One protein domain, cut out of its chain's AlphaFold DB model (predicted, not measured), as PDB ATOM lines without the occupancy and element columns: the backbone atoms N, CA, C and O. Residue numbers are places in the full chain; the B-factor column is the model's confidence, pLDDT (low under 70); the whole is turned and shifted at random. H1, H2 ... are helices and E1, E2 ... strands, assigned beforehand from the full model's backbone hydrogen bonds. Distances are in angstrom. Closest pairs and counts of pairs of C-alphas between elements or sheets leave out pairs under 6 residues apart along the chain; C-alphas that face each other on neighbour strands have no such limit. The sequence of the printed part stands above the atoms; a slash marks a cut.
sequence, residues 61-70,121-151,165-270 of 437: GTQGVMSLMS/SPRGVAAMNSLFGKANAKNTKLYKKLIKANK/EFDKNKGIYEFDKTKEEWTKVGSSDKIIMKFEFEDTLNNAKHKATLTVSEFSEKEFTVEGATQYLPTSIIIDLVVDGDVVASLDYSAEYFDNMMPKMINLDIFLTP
ATOM      1  N   GLY A  61     193.630 238.681 301.014       50.94
ATOM      2  CA  GLY A  61     193.975 237.793 299.914       50.94
ATOM      3  C   GLY A  61     195.028 238.394 298.978       50.94
ATOM      4  O   GLY A  61     196.069 237.771 298.783       50.94
ATOM      5  N   THR A  62     194.839 239.608 298.443       52.28
ATOM      6  CA  THR A  62     195.842 240.238 297.557       52.28
ATOM      7  C   THR A  62     197.169 240.438 298.260       52.28
ATOM      8  O   THR A  62     198.212 240.232 297.654       52.28
ATOM      9  N   GLN A  63     197.161 240.772 299.546       53.28
ATOM     10  CA  GLN A  63     198.383 240.821 300.335       53.28
ATOM     11  C   GLN A  63     199.005 239.434 300.501       53.28
ATOM     12  O   GLN A  63     200.204 239.297 300.300       53.28
ATOM     13  N   GLY A  64     198.210 238.394 300.765       48.06
ATOM     14  CA  GLY A  64     198.671 237.004 300.752       48.06
ATOM     15  C   GLY A  64     199.308 236.603 299.415       48.06
ATOM     16  O   GLY A  64     200.375 235.993 299.411       48.06
ATOM     17  N   VAL A  65     198.722 237.016 298.283       47.56
ATOM     18  CA  VAL A  65     199.225 236.753 296.924       47.56
ATOM     19  C   VAL A  65     200.434 237.608 296.569       47.56
ATOM     20  O   VAL A  65     201.387 237.073 296.028       47.56
ATOM     21  N   MET A  66     200.464 238.904 296.874       44.47
ATOM     22  CA  MET A  66     201.636 239.757 296.652       44.47
ATOM     23  C   MET A  66     202.789 239.353 297.553       44.47
ATOM     24  O   MET A  66     203.933 239.385 297.118       44.47
ATOM     25  N   SER A  67     202.509 238.926 298.782       42.78
ATOM     26  CA  SER A  67     203.502 238.288 299.626       42.78
ATOM     27  C   SER A  67     203.952 236.974 298.999       42.78
ATOM     28  O   SER A  67     205.145 236.804 298.827       42.78
ATOM     29  N   LEU A  68     203.057 236.094 298.534       41.78
ATOM     30  CA  LEU A  68     203.434 234.881 297.794       41.78
ATOM     31  C   LEU A  68     204.276 235.199 296.545       41.78
ATOM     32  O   LEU A  68     205.282 234.545 296.308       41.78
ATOM     33  N   MET A  69     203.928 236.229 295.774       41.31
ATOM     34  CA  MET A  69     204.649 236.678 294.582       41.31
ATOM     35  C   MET A  69     205.992 237.310 294.929       41.31
ATOM     36  O   MET A  69     206.971 236.983 294.277       41.31
ATOM     37  N   SER A  70     206.072 238.142 295.968       39.53
ATOM     38  CA  SER A  70     207.320 238.700 296.505       39.53
ATOM     39  C   SER A  70     208.235 237.602 297.038       39.53
ATOM     40  O   SER A  70     209.457 237.720 296.959       39.53
ATOM     41  N   SER A 121     195.602 246.867 306.171       43.41
ATOM     42  CA  SER A 121     195.171 245.458 306.262       43.41
ATOM     43  C   SER A 121     196.164 244.563 307.031       43.41
ATOM     44  O   SER A 121     197.243 244.251 306.530       43.41
ATOM     45  N   PRO A 122     195.785 244.181 308.265       49.56
ATOM     46  CA  PRO A 122     196.542 243.396 309.249       49.56
ATOM     47  C   PRO A 122     197.020 242.000 308.861       49.56
ATOM     48  O   PRO A 122     198.211 241.681 308.932       49.56
ATOM     49  N   ARG A 123     196.069 241.150 308.475       46.31
ATOM     50  CA  ARG A 123     196.167 239.706 308.726       46.31
ATOM     51  C   ARG A 123     197.030 238.977 307.703       46.31
ATOM     52  O   ARG A 123     197.807 238.110 308.078       46.31
ATOM     53  N   GLY A 124     196.934 239.341 306.425       42.97
ATOM     54  CA  GLY A 124     197.634 238.641 305.338       42.97
ATOM     55  C   GLY A 124     199.138 238.939 305.260       42.97
ATOM     56  O   GLY A 124     199.942 238.026 305.094       42.97
ATOM     57  N   VAL A 125     199.540 240.205 305.430       45.03
ATOM     58  CA  VAL A 125     200.950 240.650 305.313       45.03
ATOM     59  C   VAL A 125     201.833 240.010 306.376       45.03
ATOM     60  O   VAL A 125     202.946 239.541 306.130       45.03
ATOM     61  N   ALA A 126     201.310 239.966 307.583       44.44
ATOM     62  CA  ALA A 126     201.987 239.402 308.721       44.44
ATOM     63  C   ALA A 126     202.198 237.893 308.628       44.44
ATOM     64  O   ALA A 126     203.226 237.376 309.078       44.44
ATOM     65  N   ALA A 127     201.235 237.224 307.977       40.38
ATOM     66  CA  ALA A 127     201.256 235.798 307.726       40.38
ATOM     67  C   ALA A 127     202.516 235.308 307.062       40.38
ATOM     68  O   ALA A 127     203.077 234.256 307.366       40.38
ATOM     69  N   MET A 128     202.971 236.158 306.167       42.44
ATOM     70  CA  MET A 128     204.031 235.860 305.247       42.44
ATOM     71  C   MET A 128     205.354 236.452 305.737       42.44
ATOM     72  O   MET A 128     206.400 235.821 305.581       42.44
ATOM     73  N   ASN A 129     205.315 237.591 306.439       42.19
ATOM     74  CA  ASN A 129     206.484 238.139 307.130       42.19
ATOM     75  C   ASN A 129     207.030 237.189 308.207       42.19
ATOM     76  O   ASN A 129     208.247 237.088 308.361       42.19
ATOM     77  N   SER A 130     206.182 236.451 308.933       42.47
ATOM     78  CA  SER A 130     206.662 235.477 309.926       42.47
ATOM     79  C   SER A 130     207.193 234.182 309.311       42.47
ATOM     80  O   SER A 130     208.039 233.530 309.920       42.47
ATOM     81  N   LEU A 131     206.697 233.803 308.132       41.41
ATOM     82  CA  LEU A 131     207.136 232.618 307.402       41.41
ATOM     83  C   LEU A 131     208.556 232.772 306.840       41.41
ATOM     84  O   LEU A 131     209.300 231.798 306.780       41.41
ATOM     85  N   PHE A 132     208.935 233.981 306.412       46.50
ATOM     86  CA  PHE A 132     210.148 234.150 305.599       46.50
ATOM     87  C   PHE A 132     210.988 235.390 305.926       46.50
ATOM     88  O   PHE A 132     212.110 235.498 305.436       46.50
ATOM     89  N   GLY A 133     210.525 236.289 306.801       40.03
ATOM     90  CA  GLY A 133     211.208 237.546 307.143       40.03
ATOM     91  C   GLY A 133     212.516 237.402 307.932       40.03
ATOM     92  O   GLY A 133     213.112 238.415 308.298       40.03
ATOM     93  N   LYS A 134     212.974 236.172 308.205       39.50
ATOM     94  CA  LYS A 134     214.275 235.894 308.844       39.50
ATOM     95  C   LYS A 134     215.058 234.709 308.262       39.50
ATOM     96  O   LYS A 134     216.186 234.501 308.693       39.50
ATOM     97  N   ALA A 135     214.536 234.007 307.249       36.16
ATOM     98  CA  ALA A 135     215.156 232.788 306.728       36.16
ATOM     99  C   ALA A 135     216.479 233.081 305.995       36.16
ATOM    100  O   ALA A 135     216.523 233.498 304.837       36.16
ATOM    101  N   ASN A 136     217.572 232.850 306.714       40.91
ATOM    102  CA  ASN A 136     218.948 233.025 306.271       40.91
ATOM    103  C   ASN A 136     219.294 232.078 305.091       40.91
ATOM    104  O   ASN A 136     218.663 231.038 304.902       40.91
ATOM    105  N   ALA A 137     220.331 232.408 304.312       40.16
ATOM    106  CA  ALA A 137     220.691 231.909 302.966       40.16
ATOM    107  C   ALA A 137     220.799 230.373 302.699       40.16
ATOM    108  O   ALA A 137     221.205 229.960 301.608       40.16
ATOM    109  N   LYS A 138     220.448 229.489 303.642       40.28
ATOM    110  CA  LYS A 138     220.645 228.030 303.551       40.28
ATOM    111  C   LYS A 138     219.435 227.218 303.063       40.28
ATOM    112  O   LYS A 138     219.656 226.167 302.467       40.28
ATOM    113  N   ASN A 139     218.191 227.698 303.162       45.12
ATOM    114  CA  ASN A 139     216.989 226.890 302.842       45.12
ATOM    115  C   ASN A 139     216.523 226.907 301.382       45.12
ATOM    116  O   ASN A 139     215.353 226.779 301.030       45.12
ATOM    117  N   THR A 140     217.490 226.993 300.482       46.16
ATOM    118  CA  THR A 140     217.238 227.304 299.085       46.16
ATOM    119  C   THR A 140     216.908 226.102 298.193       46.16
ATOM    120  O   THR A 140     216.703 226.315 297.015       46.16
ATOM    121  N   LYS A 141     216.833 224.842 298.643       48.72
ATOM    122  CA  LYS A 141     216.774 223.708 297.684       48.72
ATOM    123  C   LYS A 141     215.386 223.428 297.088       48.72
ATOM    124  O   LYS A 141     215.296 223.222 295.884       48.72
ATOM    125  N   LEU A 142     214.318 223.434 297.890       43.81
ATOM    126  CA  LEU A 142     212.938 223.279 297.395       43.81
ATOM    127  C   LEU A 142     212.432 224.594 296.775       43.81
ATOM    128  O   LEU A 142     211.885 224.606 295.678       43.81
ATOM    129  N   TYR A 143     212.759 225.709 297.427       43.72
ATOM    130  CA  TYR A 143     212.495 227.069 296.961       43.72
ATOM    131  C   TYR A 143     213.218 227.412 295.644       43.72
ATOM    132  O   TYR A 143     212.576 227.859 294.700       43.72
ATOM    133  N   LYS A 144     214.524 227.113 295.494       48.16
ATOM    134  CA  LYS A 144     215.218 227.266 294.194       48.16
ATOM    135  C   LYS A 144     214.683 226.308 293.142       48.16
ATOM    136  O   LYS A 144     214.828 226.641 291.980       48.16
ATOM    137  N   LYS A 145     214.103 225.152 293.489       52.44
ATOM    138  CA  LYS A 145     213.469 224.269 292.494       52.44
ATOM    139  C   LYS A 145     212.177 224.882 291.950       52.44
ATOM    140  O   LYS A 145     212.023 224.942 290.740       52.44
ATOM    141  N   LEU A 146     211.324 225.417 292.827       42.78
ATOM    142  CA  LEU A 146     210.099 226.127 292.435       42.78
ATOM    143  C   LEU A 146     210.396 227.430 291.664       42.78
ATOM    144  O   LEU A 146     209.709 227.745 290.701       42.78
ATOM    145  N   ILE A 147     211.458 228.162 292.030       46.47
ATOM    146  CA  ILE A 147     211.857 229.409 291.350       46.47
ATOM    147  C   ILE A 147     212.684 229.171 290.082       46.47
ATOM    148  O   ILE A 147     212.510 229.911 289.118       46.47
ATOM    149  N   LYS A 148     213.575 228.166 290.027       48.06
ATOM    150  CA  LYS A 148     214.322 227.847 288.791       48.06
ATOM    151  C   LYS A 148     213.370 227.477 287.656       48.06
ATOM    152  O   LYS A 148     213.598 227.950 286.551       48.06
ATOM    153  N   ALA A 149     212.293 226.743 287.949       42.56
ATOM    154  CA  ALA A 149     211.240 226.450 286.976       42.56
ATOM    155  C   ALA A 149     210.600 227.728 286.389       42.56
ATOM    156  O   ALA A 149     210.199 227.748 285.237       42.56
ATOM    157  N   ASN A 150     210.566 228.832 287.146       38.06
ATOM    158  CA  ASN A 150     209.978 230.103 286.710       38.06
ATOM    159  C   ASN A 150     211.007 231.071 286.073       38.06
ATOM    160  O   ASN A 150     210.656 231.977 285.320       38.06
ATOM    161  N   LYS A 151     212.302 230.901 286.381       38.25
ATOM    162  CA  LYS A 151     213.402 231.747 285.883       38.25
ATOM    163  C   LYS A 151     213.827 231.384 284.452       38.25
ATOM    164  O   LYS A 151     214.322 232.252 283.739       38.25
ATOM    165  N   GLU A 165     208.281 217.902 289.351       88.75
ATOM    166  CA  GLU A 165     207.769 216.575 289.691       88.75
ATOM    167  C   GLU A 165     206.771 216.645 290.863       88.75
ATOM    168  O   GLU A 165     207.131 216.354 292.010       88.75
ATOM    169  N   PHE A 166     205.519 217.036 290.598       92.81
ATOM    170  CA  PHE A 166     204.468 217.174 291.623       92.81
ATOM    171  C   PHE A 166     204.342 215.923 292.501       92.81
ATOM    172  O   PHE A 166     204.407 216.020 293.728       92.81
ATOM    173  N   ASP A 167     204.292 214.735 291.890       94.25
ATOM    174  CA  ASP A 167     204.162 213.459 292.603       94.25
ATOM    175  C   ASP A 167     205.283 213.201 293.615       94.25
ATOM    176  O   ASP A 167     205.036 212.661 294.694       94.25
ATOM    177  N   LYS A 168     206.515 213.633 293.318       94.12
ATOM    178  CA  LYS A 168     207.650 213.461 294.239       94.12
ATOM    179  C   LYS A 168     207.632 214.458 295.397       94.12
ATOM    180  O   LYS A 168     208.285 214.220 296.414       94.12
ATOM    181  N   ASN A 169     206.893 215.556 295.257       93.06
ATOM    182  CA  ASN A 169     206.781 216.606 296.269       93.06
ATOM    183  C   ASN A 169     205.523 216.475 297.145       93.06
ATOM    184  O   ASN A 169     205.391 217.223 298.111       93.06
ATOM    185  N   LYS A 170     204.632 215.510 296.880       96.69
ATOM    186  CA  LYS A 170     203.461 215.215 297.722       96.69
ATOM    187  C   LYS A 170     203.858 214.874 299.164       96.69
ATOM    188  O   LYS A 170     204.818 214.132 299.412       96.69
ATOM    189  N   GLY A 171     203.126 215.402 300.140       96.94
ATOM    190  CA  GLY A 171     203.430 215.259 301.562       96.94
ATOM    191  C   GLY A 171     202.820 216.346 302.441       96.94
ATOM    192  O   GLY A 171     202.287 217.339 301.954       96.94
ATOM    193  N   ILE A 172     202.934 216.151 303.755       97.88
ATOM    194  CA  ILE A 172     202.597 217.160 304.763       97.88
ATOM    195  C   ILE A 172     203.896 217.767 305.274       97.88
ATOM    196  O   ILE A 172     204.789 217.044 305.724       97.88
ATOM    197  N   TYR A 173     203.975 219.086 305.215       96.31
ATOM    198  CA  TYR A 173     205.122 219.887 305.588       96.31
ATOM    199  C   TYR A 173     204.722 220.847 306.701       96.31
ATOM    200  O   TYR A 173     203.694 221.514 306.612       96.31
ATOM    201  N   GLU A 174     205.544 220.927 307.737       95.38
ATOM    202  CA  GLU A 174     205.400 221.888 308.828       95.38
ATOM    203  C   GLU A 174     206.640 222.778 308.870       95.38
ATOM    204  O   GLU A 174     207.769 222.306 308.687       95.38
ATOM    205  N   PHE A 175     206.425 224.078 309.053       89.75
ATOM    206  CA  PHE A 175     207.515 225.034 309.183       89.75
ATOM    207  C   PHE A 175     208.105 224.981 310.599       89.75
ATOM    208  O   PHE A 175     207.444 225.335 311.577       89.75
ATOM    209  N   ASP A 176     209.365 224.561 310.717       85.38
ATOM    210  CA  ASP A 176     210.122 224.598 311.967       85.38
ATOM    211  C   ASP A 176     210.688 226.009 312.157       85.38
ATOM    212  O   ASP A 176     211.726 226.365 311.598       85.38
ATOM    213  N   LYS A 177     210.014 226.821 312.978       83.38
ATOM    214  CA  LYS A 177     210.423 228.206 313.267       83.38
ATOM    215  C   LYS A 177     211.809 228.307 313.915       83.38
ATOM    216  O   LYS A 177     212.447 229.348 313.809       83.38
ATOM    217  N   THR A 178     212.281 227.257 314.589       86.69
ATOM    218  CA  THR A 178     213.596 227.262 315.249       86.69
ATOM    219  C   THR A 178     214.719 227.134 314.228       86.69
ATOM    220  O   THR A 178     215.771 227.750 314.378       86.69
ATOM    221  N   LYS A 179     214.496 226.325 313.190       85.69
ATOM    222  CA  LYS A 179     215.471 226.062 312.123       85.69
ATOM    223  C   LYS A 179     215.219 226.866 310.851       85.69
ATOM    224  O   LYS A 179     216.030 226.816 309.928       85.69
ATOM    225  N   GLU A 180     214.096 227.577 310.809       82.38
ATOM    226  CA  GLU A 180     213.603 228.338 309.662       82.38
ATOM    227  C   GLU A 180     213.457 227.467 308.403       82.38
ATOM    228  O   GLU A 180     213.706 227.927 307.287       82.38
ATOM    229  N   GLU A 181     213.086 226.191 308.576       84.69
ATOM    230  CA  GLU A 181     213.051 225.179 307.514       84.69
ATOM    231  C   GLU A 181     211.706 224.452 307.430       84.69
ATOM    232  O   GLU A 181     210.997 224.281 308.419       84.69
ATOM    233  N   TRP A 182     211.367 223.970 306.235       87.25
ATOM    234  CA  TRP A 182     210.215 223.096 306.031       87.25
ATOM    235  C   TRP A 182     210.604 221.646 306.277       87.25
ATOM    236  O   TRP A 182     211.470 221.105 305.587       87.25
ATOM    237  N   THR A 183     209.919 220.994 307.213       92.19
ATOM    238  CA  THR A 183     210.125 219.575 307.508       92.19
ATOM    239  C   THR A 183     208.936 218.768 307.018       92.19
ATOM    240  O   THR A 183     207.791 219.087 307.333       92.19
ATOM    241  N   LYS A 184     209.192 217.698 306.260       94.81
ATOM    242  CA  LYS A 184     208.149 216.734 305.895       94.81
ATOM    243  C   LYS A 184     207.805 215.888 307.122       94.81
ATOM    244  O   LYS A 184     208.633 215.099 307.567       94.81
ATOM    245  N   VAL A 185     206.598 216.053 307.651       97.44
ATOM    246  CA  VAL A 185     206.111 215.391 308.877       97.44
ATOM    247  C   VAL A 185     205.115 214.265 308.600       97.44
ATOM    248  O   VAL A 185     204.802 213.484 309.493       97.44
ATOM    249  N   GLY A 186     204.620 214.151 307.364       97.12
ATOM    250  CA  GLY A 186     203.662 213.114 306.988       97.12
ATOM    251  C   GLY A 186     203.564 212.876 305.483       97.12
ATOM    252  O   GLY A 186     204.101 213.629 304.664       97.12
ATOM    253  N   SER A 187     202.862 211.806 305.116       97.81
ATOM    254  CA  SER A 187     202.451 211.523 303.740       97.81
ATOM    255  C   SER A 187     201.093 212.151 303.438       97.81
ATOM    256  O   SER A 187     200.239 212.263 304.313       97.81
ATOM    257  N   SER A 188     200.899 212.541 302.186       97.75
ATOM    258  CA  SER A 188     199.642 213.037 301.630       97.75
ATOM    259  C   SER A 188     199.668 212.760 300.127       97.75
ATOM    260  O   SER A 188     200.750 212.610 299.560       97.75
ATOM    261  N   ASP A 189     198.504 212.680 299.495       97.94
ATOM    262  CA  ASP A 189     198.334 212.690 298.038       97.94
ATOM    263  C   ASP A 189     198.413 214.111 297.445       97.94
ATOM    264  O   ASP A 189     198.414 214.276 296.228       97.94
ATOM    265  N   LYS A 190     198.540 215.123 298.307       98.00
ATOM    266  CA  LYS A 190     198.657 216.554 297.994       98.00
ATOM    267  C   LYS A 190     199.948 217.129 298.573       98.00
ATOM    268  O   LYS A 190     200.615 216.481 299.383       98.00
ATOM    269  N   ILE A 191     200.287 218.367 298.223       96.69
ATOM    270  CA  ILE A 191     201.303 219.140 298.952       96.69
ATOM    271  C   ILE A 191     200.574 219.994 299.986       96.69
ATOM    272  O   ILE A 191     199.830 220.895 299.619       96.69
ATOM    273  N   ILE A 192     200.766 219.704 301.273       97.44
ATOM    274  CA  ILE A 192     200.129 220.431 302.378       97.44
ATOM    275  C   ILE A 192     201.223 221.115 303.189       97.44
ATOM    276  O   ILE A 192     202.065 220.437 303.769       97.44
ATOM    277  N   MET A 193     201.210 222.442 303.252       96.50
ATOM    278  CA  MET A 193     202.184 223.253 303.979       96.50
ATOM    279  C   MET A 193     201.492 223.977 305.132       96.50
ATOM    280  O   MET A 193     200.651 224.846 304.915       96.50
ATOM    281  N   LYS A 194     201.846 223.618 306.365       95.94
ATOM    282  CA  LYS A 194     201.284 224.183 307.591       95.94
ATOM    283  C   LYS A 194     202.272 225.121 308.264       95.94
ATOM    284  O   LYS A 194     203.442 224.777 308.451       95.94
ATOM    285  N   PHE A 195     201.787 226.278 308.677       91.38
ATOM    286  CA  PHE A 195     202.601 227.271 309.357       91.38
ATOM    287  C   PHE A 195     201.770 228.105 310.320       91.38
ATOM    288  O   PHE A 195     200.549 228.200 310.207       91.38
ATOM    289  N   GLU A 196     202.458 228.711 311.277       91.31
ATOM    290  CA  GLU A 196     201.877 229.707 312.164       91.31
ATOM    291  C   GLU A 196     202.462 231.070 311.852       91.31
ATOM    292  O   GLU A 196     203.636 231.205 311.481       91.31
ATOM    293  N   PHE A 197     201.642 232.086 312.062       83.44
ATOM    294  CA  PHE A 197     202.054 233.451 311.869       83.44
ATOM    295  C   PHE A 197     201.462 234.404 312.880       83.44
ATOM    296  O   PHE A 197     200.525 234.055 313.585       83.44
ATOM    297  N   GLU A 198     202.027 235.602 312.960       85.00
ATOM    298  CA  GLU A 198     201.558 236.651 313.857       85.00
ATOM    299  C   GLU A 198     201.147 237.859 313.030       85.00
ATOM    300  O   GLU A 198     201.989 238.369 312.304       85.00
ATOM    301  N   ASP A 199     199.879 238.267 313.127       76.31
ATOM    302  CA  ASP A 199     199.290 239.464 312.522       76.31
ATOM    303  C   ASP A 199     200.035 240.739 312.960       76.31
ATOM    304  O   ASP A 199     200.142 241.041 314.140       76.31
ATOM    305  N   THR A 200     200.521 241.534 312.011       75.75
ATOM    306  CA  THR A 200     201.393 242.689 312.229       75.75
ATOM    307  C   THR A 200     200.652 243.875 312.819       75.75
ATOM    308  O   THR A 200     201.284 244.804 313.309       75.75
ATOM    309  N   LEU A 201     199.323 243.882 312.757       69.94
ATOM    310  CA  LEU A 201     198.519 245.018 313.201       69.94
ATOM    311  C   LEU A 201     197.786 244.755 314.516       69.94
ATOM    312  O   LEU A 201     197.409 245.715 315.180       69.94
ATOM    313  N   ASN A 202     197.604 243.498 314.930       80.81
ATOM    314  CA  ASN A 202     197.034 243.179 316.248       80.81
ATOM    315  C   ASN A 202     197.856 242.167 317.070       80.81
ATOM    316  O   ASN A 202     197.461 241.846 318.189       80.81
ATOM    317  N   ASN A 203     198.996 241.695 316.554       83.88
ATOM    318  CA  ASN A 203     199.862 240.676 317.158       83.88
ATOM    319  C   ASN A 203     199.139 239.350 317.474       83.88
ATOM    320  O   ASN A 203     199.566 238.585 318.345       83.88
ATOM    321  N   ALA A 204     198.019 239.063 316.802       86.75
ATOM    322  CA  ALA A 204     197.302 237.806 316.958       86.75
ATOM    323  C   ALA A 204     198.034 236.686 316.222       86.75
ATOM    324  O   ALA A 204     198.523 236.862 315.109       86.75
ATOM    325  N   LYS A 205     198.094 235.511 316.847       90.31
ATOM    326  CA  LYS A 205     198.659 234.319 316.220       90.31
ATOM    327  C   LYS A 205     197.587 233.579 315.440       90.31
ATOM    328  O   LYS A 205     196.520 233.307 315.983       90.31
ATOM    329  N   HIS A 206     197.929 233.195 314.224       88.00
ATOM    330  CA  HIS A 206     197.053 232.520 313.286       88.00
ATOM    331  C   HIS A 206     197.699 231.235 312.787       88.00
ATOM    332  O   HIS A 206     198.928 231.137 312.672       88.00
ATOM    333  N   LYS A 207     196.863 230.249 312.472       94.19
ATOM    334  CA  LYS A 207     197.282 228.995 311.851       94.19
ATOM    335  C   LYS A 207     196.885 229.009 310.392       94.19
ATOM    336  O   LYS A 207     195.724 229.236 310.070       94.19
ATOM    337  N   ALA A 208     197.834 228.708 309.521       92.75
ATOM    338  CA  ALA A 208     197.609 228.660 308.093       92.75
ATOM    339  C   ALA A 208     197.959 227.296 307.508       92.75
ATOM    340  O   ALA A 208     198.881 226.609 307.957       92.75
ATOM    341  N   THR A 209     197.213 226.913 306.480       96.38
ATOM    342  CA  THR A 209     197.468 225.726 305.671       96.38
ATOM    343  C   THR A 209     197.347 226.095 304.200       96.38
ATOM    344  O   THR A 209     196.261 226.432 303.740       96.38
ATOM    345  N   LEU A 210     198.459 226.015 303.470       95.94
ATOM    346  CA  LEU A 210     198.479 226.075 302.010       95.94
ATOM    347  C   LEU A 210     198.405 224.645 301.471       95.94
ATOM    348  O   LEU A 210     199.230 223.805 301.834       95.94
ATOM    349  N   THR A 211     197.443 224.365 300.603       97.69
ATOM    350  CA  THR A 211     197.271 223.053 299.977       97.69
ATOM    351  C   THR A 211     197.365 223.196 298.471       97.69
ATOM    352  O   THR A 211     196.557 223.902 297.890       97.69
ATOM    353  N   VAL A 212     198.308 222.499 297.839       97.19
ATOM    354  CA  VAL A 212     198.308 222.271 296.387       97.19
ATOM    355  C   VAL A 212     197.720 220.887 296.160       97.19
ATOM    356  O   VAL A 212     198.380 219.875 296.430       97.19
ATOM    357  N   SER A 213     196.456 220.835 295.749       97.94
ATOM    358  CA  SER A 213     195.744 219.572 295.539       97.94
ATOM    359  C   SER A 213     195.965 218.986 294.158       97.94
ATOM    360  O   SER A 213     195.912 217.767 294.015       97.94
ATOM    361  N   GLU A 214     196.251 219.830 293.173       97.25
ATOM    362  CA  GLU A 214     196.444 219.407 291.796       97.25
ATOM    363  C   GLU A 214     197.511 220.258 291.109       97.25
ATOM    364  O   GLU A 214     197.559 221.475 291.282       97.25
ATOM    365  N   PHE A 215     198.368 219.590 290.342       96.19
ATOM    366  CA  PHE A 215     199.264 220.203 289.374       96.19
ATOM    367  C   PHE A 215     199.476 219.210 288.231       96.19
ATOM    368  O   PHE A 215     199.894 218.072 288.465       96.19
ATOM    369  N   SER A 216     199.208 219.635 287.004       96.38
ATOM    370  CA  SER A 216     199.530 218.876 285.796       96.38
ATOM    371  C   SER A 216     200.067 219.795 284.710       96.38
ATOM    372  O   SER A 216     199.829 221.002 284.725       96.38
ATOM    373  N   GLU A 217     200.809 219.217 283.771       95.00
ATOM    374  CA  GLU A 217     201.421 219.931 282.656       95.00
ATOM    375  C   GLU A 217     201.419 219.070 281.387       95.00
ATOM    376  O   GLU A 217     201.467 217.835 281.462       95.00
ATOM    377  N   LYS A 218     201.394 219.727 280.223       94.69
ATOM    378  CA  LYS A 218     201.568 219.122 278.899       94.69
ATOM    379  C   LYS A 218     202.980 219.404 278.395       94.69
ATOM    380  O   LYS A 218     203.470 220.527 278.490       94.69
ATOM    381  N   GLU A 219     203.611 218.367 277.863       94.75
ATOM    382  CA  GLU A 219     204.927 218.428 277.233       94.75
ATOM    383  C   GLU A 219     204.805 218.821 275.755       94.75
ATOM    384  O   GLU A 219     203.915 218.341 275.048       94.75
ATOM    385  N   PHE A 220     205.722 219.664 275.288       91.75
ATOM    386  CA  PHE A 220     205.858 220.098 273.902       91.75
ATOM    387  C   PHE A 220     207.302 219.950 273.449       91.75
ATOM    388  O   PHE A 220     208.229 220.171 274.225       91.75
ATOM    389  N   THR A 221     207.504 219.632 272.174       92.31
ATOM    390  CA  THR A 221     208.829 219.634 271.547       92.31
ATOM    391  C   THR A 221     208.882 220.752 270.517       92.31
ATOM    392  O   THR A 221     208.231 220.666 269.478       92.31
ATOM    393  N   VAL A 222     209.666 221.792 270.792       85.38
ATOM    394  CA  VAL A 222     209.845 222.945 269.903       85.38
ATOM    395  C   VAL A 222     211.316 223.061 269.555       85.38
ATOM    396  O   VAL A 222     212.155 223.192 270.439       85.38
ATOM    397  N   GLU A 223     211.628 222.963 268.263       88.50
ATOM    398  CA  GLU A 223     213.004 223.069 267.749       88.50
ATOM    399  C   GLU A 223     213.991 222.095 268.426       88.50
ATOM    400  O   GLU A 223     215.170 222.384 268.602       88.50
ATOM    401  N   GLY A 224     213.504 220.909 268.812       88.31
ATOM    402  CA  GLY A 224     214.303 219.887 269.495       88.31
ATOM    403  C   GLY A 224     214.493 220.115 270.999       88.31
ATOM    404  O   GLY A 224     215.133 219.287 271.641       88.31
ATOM    405  N   ALA A 225     213.922 221.180 271.567       86.88
ATOM    406  CA  ALA A 225     213.870 221.417 273.004       86.88
ATOM    407  C   ALA A 225     212.503 221.020 273.579       86.88
ATOM    408  O   ALA A 225     211.455 221.313 272.994       86.88
ATOM    409  N   THR A 226     212.515 220.369 274.743       89.94
ATOM    410  CA  THR A 226     211.295 220.032 275.480       89.94
ATOM    411  C   THR A 226     210.857 221.208 276.346       89.94
ATOM    412  O   THR A 226     211.655 221.750 277.107       89.94
ATOM    413  N   GLN A 227     209.583 221.578 276.250       88.12
ATOM    414  CA  GLN A 227     208.939 222.612 277.057       88.12
ATOM    415  C   GLN A 227     207.709 222.031 277.756       88.12
ATOM    416  O   GLN A 227     207.066 221.122 277.232       88.12
ATOM    417  N   TYR A 228     207.359 222.563 278.926       87.69
ATOM    418  CA  TYR A 228     206.199 222.117 279.696       87.69
ATOM    419  C   TYR A 228     205.288 223.305 279.999       87.69
ATOM    420  O   TYR A 228     205.757 224.333 280.486       87.69
ATOM    421  N   LEU A 229     203.990 223.169 279.723       87.75
ATOM    422  CA  LEU A 229     202.983 224.179 280.062       87.75
ATOM    423  C   LEU A 229     201.956 223.602 281.041       87.75
ATOM    424  O   LEU A 229     201.503 222.474 280.828       87.75
ATOM    425  N   PRO A 230     201.558 224.342 282.090       91.44
ATOM    426  CA  PRO A 230     200.596 223.858 283.071       91.44
ATOM    427  C   PRO A 230     199.217 223.659 282.434       91.44
ATOM    428  O   PRO A 230     198.742 224.511 281.696       91.44
ATOM    429  N   THR A 231     198.554 222.555 282.752       96.50
ATOM    430  CA  THR A 231     197.194 222.236 282.284       96.50
ATOM    431  C   THR A 231     196.161 222.281 283.398       96.50
ATOM    432  O   THR A 231     194.984 222.481 283.118       96.50
ATOM    433  N   SER A 232     196.583 222.108 284.653       97.50
ATOM    434  CA  SER A 232     195.715 222.232 285.825       97.50
ATOM    435  C   SER A 232     196.522 222.638 287.051       97.50
ATOM    436  O   SER A 232     197.620 222.115 287.257       97.50
ATOM    437  N   ILE A 233     195.995 223.565 287.852       95.25
ATOM    438  CA  ILE A 233     196.549 223.957 289.150       95.25
ATOM    439  C   ILE A 233     195.385 224.236 290.102       95.25
ATOM    440  O   ILE A 233     194.566 225.106 289.819       95.25
ATOM    441  N   ILE A 234     195.356 223.559 291.253       97.56
ATOM    442  CA  ILE A 234     194.395 223.845 292.329       97.56
ATOM    443  C   ILE A 234     195.160 224.111 293.624       97.56
ATOM    444  O   ILE A 234     195.894 223.240 294.114       97.56
ATOM    445  N   ILE A 235     194.999 225.321 294.164       96.06
ATOM    446  CA  ILE A 235     195.646 225.781 295.396       96.06
ATOM    447  C   ILE A 235     194.620 226.436 296.314       96.06
ATOM    448  O   ILE A 235     193.914 227.340 295.885       96.06
ATOM    449  N   ASP A 236     194.645 226.073 297.593       96.38
ATOM    450  CA  ASP A 236     193.871 226.728 298.651       96.38
ATOM    451  C   ASP A 236     194.785 227.229 299.769       96.38
ATOM    452  O   ASP A 236     195.709 226.529 300.194       96.38
ATOM    453  N   LEU A 237     194.492 228.412 300.301       94.56
ATOM    454  CA  LEU A 237     195.054 228.927 301.545       94.56
ATOM    455  C   LEU A 237     193.942 229.079 302.579       94.56
ATOM    456  O   LEU A 237     193.057 229.927 302.449       94.56
ATOM    457  N   VAL A 238     194.041 228.283 303.638       95.50
ATOM    458  CA  VAL A 238     193.136 228.315 304.785       95.50
ATOM    459  C   VAL A 238     193.831 228.999 305.955       95.50
ATOM    460  O   VAL A 238     194.943 228.603 306.303       95.50
ATOM    461  N   VAL A 239     193.185 229.980 306.585       91.75
ATOM    462  CA  VAL A 239     193.644 230.648 307.812       91.75
ATOM    463  C   VAL A 239     192.573 230.489 308.883       91.75
ATOM    464  O   VAL A 239     191.424 230.852 308.670       91.75
ATOM    465  N   ASP A 240     192.943 229.900 310.020       94.06
ATOM    466  CA  ASP A 240     192.054 229.602 311.154       94.06
ATOM    467  C   ASP A 240     190.762 228.840 310.796       94.06
ATOM    468  O   ASP A 240     189.782 228.868 311.535       94.06
ATOM    469  N   GLY A 241     190.787 228.092 309.690       94.69
ATOM    470  CA  GLY A 241     189.656 227.302 309.198       94.69
ATOM    471  C   GLY A 241     188.912 227.928 308.019       94.69
ATOM    472  O   GLY A 241     188.195 227.203 307.334       94.69
ATOM    473  N   ASP A 242     189.148 229.206 307.715       93.75
ATOM    474  CA  ASP A 242     188.510 229.909 306.602       93.75
ATOM    475  C   ASP A 242     189.412 229.934 305.364       93.75
ATOM    476  O   ASP A 242     190.606 230.222 305.457       93.75
ATOM    477  N   VAL A 243     188.851 229.663 304.182       93.88
ATOM    478  CA  VAL A 243     189.560 229.868 302.910       93.88
ATOM    479  C   VAL A 243     189.672 231.368 302.671       93.88
ATOM    480  O   VAL A 243     188.663 232.043 302.486       93.88
ATOM    481  N   VAL A 244     190.897 231.885 302.663       90.12
ATOM    482  CA  VAL A 244     191.172 233.317 302.443       90.12
ATOM    483  C   VAL A 244     191.734 233.602 301.054       90.12
ATOM    484  O   VAL A 244     191.670 234.740 300.583       90.12
ATOM    485  N   ALA A 245     192.279 232.576 300.395       91.81
ATOM    486  CA  ALA A 245     192.691 232.632 299.004       91.81
ATOM    487  C   ALA A 245     192.563 231.260 298.332       91.81
ATOM    488  O   ALA A 245     192.834 230.243 298.971       91.81
ATOM    489  N   SER A 246     192.219 231.234 297.048       95.38
ATOM    490  CA  SER A 246     192.331 230.035 296.215       95.38
ATOM    491  C   SER A 246     192.708 230.384 294.776       95.38
ATOM    492  O   SER A 246     192.513 231.513 294.322       95.38
ATOM    493  N   LEU A 247     193.273 229.406 294.075       95.44
ATOM    494  CA  LEU A 247     193.569 229.426 292.648       95.44
ATOM    495  C   LEU A 247     193.016 228.133 292.054       95.44
ATOM    496  O   LEU A 247     193.454 227.055 292.452       95.44
ATOM    497  N   ASP A 248     192.118 228.263 291.091       97.62
ATOM    498  CA  ASP A 248     191.675 227.180 290.222       97.62
ATOM    499  C   ASP A 248     192.012 227.572 288.781       97.62
ATOM    500  O   ASP A 248     191.544 228.584 288.254       97.62
ATOM    501  N   TYR A 249     192.918 226.820 288.172       96.31
ATOM    502  CA  TYR A 249     193.401 227.058 286.824       96.31
ATOM    503  C   TYR A 249     193.276 225.788 286.003       96.31
ATOM    504  O   TYR A 249     193.730 224.728 286.426       96.31
ATOM    505  N   SER A 250     192.758 225.923 284.787       97.44
ATOM    506  CA  SER A 250     192.774 224.869 283.777       97.44
ATOM    507  C   SER A 250     193.108 225.439 282.405       97.44
ATOM    508  O   SER A 250     192.712 226.556 282.065       97.44
ATOM    509  N   ALA A 251     193.842 224.672 281.602       93.88
ATOM    510  CA  ALA A 251     194.162 225.053 280.236       93.88
ATOM    511  C   ALA A 251     194.250 223.856 279.287       93.88
ATOM    512  O   ALA A 251     194.743 222.782 279.631       93.88
ATOM    513  N   GLU A 252     193.816 224.092 278.051       96.94
ATOM    514  CA  GLU A 252     194.045 223.224 276.903       96.94
ATOM    515  C   GLU A 252     194.876 223.973 275.866       96.94
ATOM    516  O   GLU A 252     194.698 225.176 275.665       96.94
ATOM    517  N   TYR A 253     195.729 223.248 275.151       91.31
ATOM    518  CA  TYR A 253     196.632 223.814 274.155       91.31
ATOM    519  C   TYR A 253     196.603 223.005 272.865       91.31
ATOM    520  O   TYR A 253     196.605 221.766 272.894       91.31
ATOM    521  N   PHE A 254     196.675 223.715 271.745       89.00
ATOM    522  CA  PHE A 254     197.024 223.144 270.452       89.00
ATOM    523  C   PHE A 254     198.471 222.631 270.454       89.00
ATOM    524  O   PHE A 254     199.263 222.949 271.341       89.00
ATOM    525  N   ASP A 255     198.843 221.840 269.448       90.75
ATOM    526  CA  ASP A 255     200.184 221.241 269.371       90.75
ATOM    527  C   ASP A 255     201.294 222.268 269.101       90.75
ATOM    528  O   ASP A 255     202.453 222.026 269.424       90.75
ATOM    529  N   ASN A 256     200.935 223.450 268.597       84.38
ATOM    530  CA  ASN A 256     201.830 224.598 268.438       84.38
ATOM    531  C   ASN A 256     201.957 225.457 269.715       84.38
ATOM    532  O   ASN A 256     202.368 226.613 269.624       84.38
ATOM    533  N   MET A 257     201.563 224.926 270.881       86.69
ATOM    534  CA  MET A 257     201.553 225.603 272.186       86.69
ATOM    535  C   MET A 257     200.586 226.787 272.330       86.69
ATOM    536  O   MET A 257     200.537 227.399 273.400       86.69
ATOM    537  N   MET A 258     199.794 227.123 271.309       81.44
ATOM    538  CA  MET A 258     198.776 228.162 271.457       81.44
ATOM    539  C   MET A 258     197.663 227.667 272.385       81.44
ATOM    540  O   MET A 258     197.245 226.507 272.276       81.44
ATOM    541  N   PRO A 259     197.173 228.509 273.310       84.81
ATOM    542  CA  PRO A 259     196.052 228.132 274.146       84.81
ATOM    543  C   PRO A 259     194.825 227.918 273.267       84.81
ATOM    544  O   PRO A 259     194.509 228.728 272.402       84.81
ATOM    545  N   LYS A 260     194.136 226.813 273.516       92.38
ATOM    546  CA  LYS A 260     192.807 226.517 272.991       92.38
ATOM    547  C   LYS A 260     191.740 226.911 274.006       92.38
ATOM    548  O   LYS A 260     190.685 227.416 273.646       92.38
ATOM    549  N   MET A 261     192.022 226.703 275.288       95.31
ATOM    550  CA  MET A 261     191.156 227.097 276.390       95.31
ATOM    551  C   MET A 261     192.021 227.504 277.574       95.31
ATOM    552  O   MET A 261     193.025 226.853 277.847       95.31
ATOM    553  N   ILE A 262     191.629 228.557 278.280       90.88
ATOM    554  CA  ILE A 262     192.166 228.898 279.597       90.88
ATOM    555  C   ILE A 262     190.981 229.261 280.479       90.88
ATOM    556  O   ILE A 262     190.159 230.077 280.075       90.88
ATOM    557  N   ASN A 263     190.928 228.713 281.687       96.44
ATOM    558  CA  ASN A 263     190.073 229.193 282.765       96.44
ATOM    559  C   ASN A 263     190.947 229.450 283.988       96.44
ATOM    560  O   ASN A 263     191.780 228.622 284.352       96.44
ATOM    561  N   LEU A 264     190.766 230.607 284.602       93.50
ATOM    562  CA  LEU A 264     191.489 231.045 285.783       93.50
ATOM    563  C   LEU A 264     190.484 231.681 286.738       93.50
ATOM    564  O   LEU A 264     189.916 232.719 286.409       93.50
ATOM    565  N   ASP A 265     190.302 231.089 287.909       97.12
ATOM    566  CA  ASP A 265     189.533 231.626 289.028       97.12
ATOM    567  C   ASP A 265     190.501 231.847 290.195       97.12
ATOM    568  O   ASP A 265     191.174 230.930 290.668       97.12
ATOM    569  N   ILE A 266     190.634 233.103 290.608       93.31
ATOM    570  CA  ILE A 266     191.427 233.503 291.765       93.31
ATOM    571  C   ILE A 266     190.468 234.100 292.780       93.31
ATOM    572  O   ILE A 266     189.904 235.172 292.559       93.31
ATOM    573  N   PHE A 267     190.333 233.452 293.927       93.75
ATOM    574  CA  PHE A 267     189.578 233.978 295.054       93.75
ATOM    575  C   PHE A 267     190.526 234.595 296.078       93.75
ATOM    576  O   PHE A 267     191.552 234.009 296.415       93.75
ATOM    577  N   LEU A 268     190.172 235.775 296.575       90.06
ATOM    578  CA  LEU A 268     190.904 236.555 297.569       90.06
ATOM    579  C   LEU A 268     189.892 237.315 298.410       90.06
ATOM    580  O   LEU A 268     189.492 238.406 298.025       90.06
ATOM    581  N   THR A 269     189.456 236.755 299.538       87.56
ATOM    582  CA  THR A 269     188.302 237.276 300.291       87.56
ATOM    583  C   THR A 269     188.334 238.807 300.461       87.56
ATOM    584  O   THR A 269     189.334 239.329 300.973       87.56
ATOM    585  N   PRO A 270     187.258 239.545 300.090       93.56
ATOM    586  CA  PRO A 270     185.972 239.104 299.500       93.56
ATOM    587  C   PRO A 270     185.925 239.086 297.954       93.56
ATOM    588  O   PRO A 270     184.859 238.946 297.353       93.56
TER     589      PRO A 270
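AT A GLANCE: This is residues 61 to 70, 121 to 151 and 165 to 270 of the 437 residues of an uncharacterized protein of Bacteroidetes bacterium GWE2_29_8 (UniProt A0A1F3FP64). The model is a twisted wall of seven strands, drawn out lengthwise by the long antiparallel strands E4 to E7, with two helices, H1 and H2, side by side over part of one face. No named helix covers the other face; the short H4 stands beside the strands at the sheet's level, and H3 is held off the sheet. The printed part has 147 residues, with four named helices followed along the chain by seven named strands, and its class is mixed, helices and strands. The sheet is mixed too, in the order E2, E1, E3, E4, E5, E6, E7, where E1 and E3 are parallel and the other neighbours antiparallel. The whole is compact, with a radius of gyration of the C-alphas of 17.0 A and spans of 52 by 36 by 27 A.

IN THESE COORDINATES: H1, residues 61 to 70, begins at C-alpha 61 at (193.975, 237.793, 299.914) and is 13.8 A long. H2 is residues 123 to 132, 15.4 A, and H3 is residues 140 to 151, 14.4 A. H4 is the four residues 166 to 169. The strands E1, residues 171 to 176, and E2, residues 181 to 186, are short. E3, residues 191 to 198, measures 23.0 A. E4, residues 205 to 222, is the longest strand at 49.0 A, from (198.659, 234.319, 316.220) to (209.845, 222.945, 269.903), and it bends by 53 degrees at residue 219. E5, residues 225 to 239, 41.3 A, bends by 52 degrees at residue 232. E6, residues 242 to 253, is 34.0 A long, and E7, residues 259 to 268, is 25.4 A long and ends at (190.904, 236.555, 297.569).

HOW THE PARTS SIT: E3 to E7 form a meander, each strand the antiparallel neighbour of the one before. The hairpin of E3 and E4 has N 193 and O 210 within hydrogen-bond range at 2.8 A. In the hairpin of E4 and E5, N 211 and O 236 are 2.8 A apart, and near its turn N 222 and O 225 are 2.9 A apart. The hairpin of E5 and E6 has N 235 and O 247 at 2.9 A, and that of E6 and E7 has N 248 and O 265 at 2.9 A. On the other side of E3, E1 is parallel to it at 24 degrees, with N 194 and O 173 at 2.8 A. E1 and E2 form a hairpin with N 174 and O 183 at 2.9 A, and the edge strands are E2 and E7. H1 and H2 lie on the same face, two layers with helices on one face of a sheet. H2 runs across the strands at a height of 7.9 A, over E3 and, only just, over E4, on which 3 of its C-alphas fall; on the local plane it stands at 71 degrees to E3, and their closest C-alphas, Ala 127 and Phe 197, are 4.8 A apart. H1 stands up from the sheet at 46 degrees, over E6 and E7; its closest C-alphas to E7 are Gly 61 and Leu 268, 4.1 A. H1 and H2 touch at a shallow tilt of 24 degrees, the same way, the closest C-alphas being Gly 64 and Gly 124, 5.0 A. H4's closest C-alphas to E4 are Phe 166 and Phe 215, 6.4 A. H3 is not on the sheet and is apart from H1, H2 and H4. Every O i to N i+4 pair is within hydrogen-bond range in H1, against 3 of 6 in H2 and 7 of 8 in H3; H4 is too short for such a pair.

THE WHOLE: The C-alphas farthest apart, those of Asn 202 and Gly 224, are 55.0 A from each other. Residues 71 to 120 are not printed, with 17.0 A between C-alphas 70 and 121, and neither are residues 152 to 164, with 16.6 A between C-alphas 151 and 165. Of the links that are printed whole, H2 to H3 and E3 to E4 are short and the others tight. The mean pLDDT of the printed part is 78.6; residues 61 to 70, 121 to 151 and 201 are under 70.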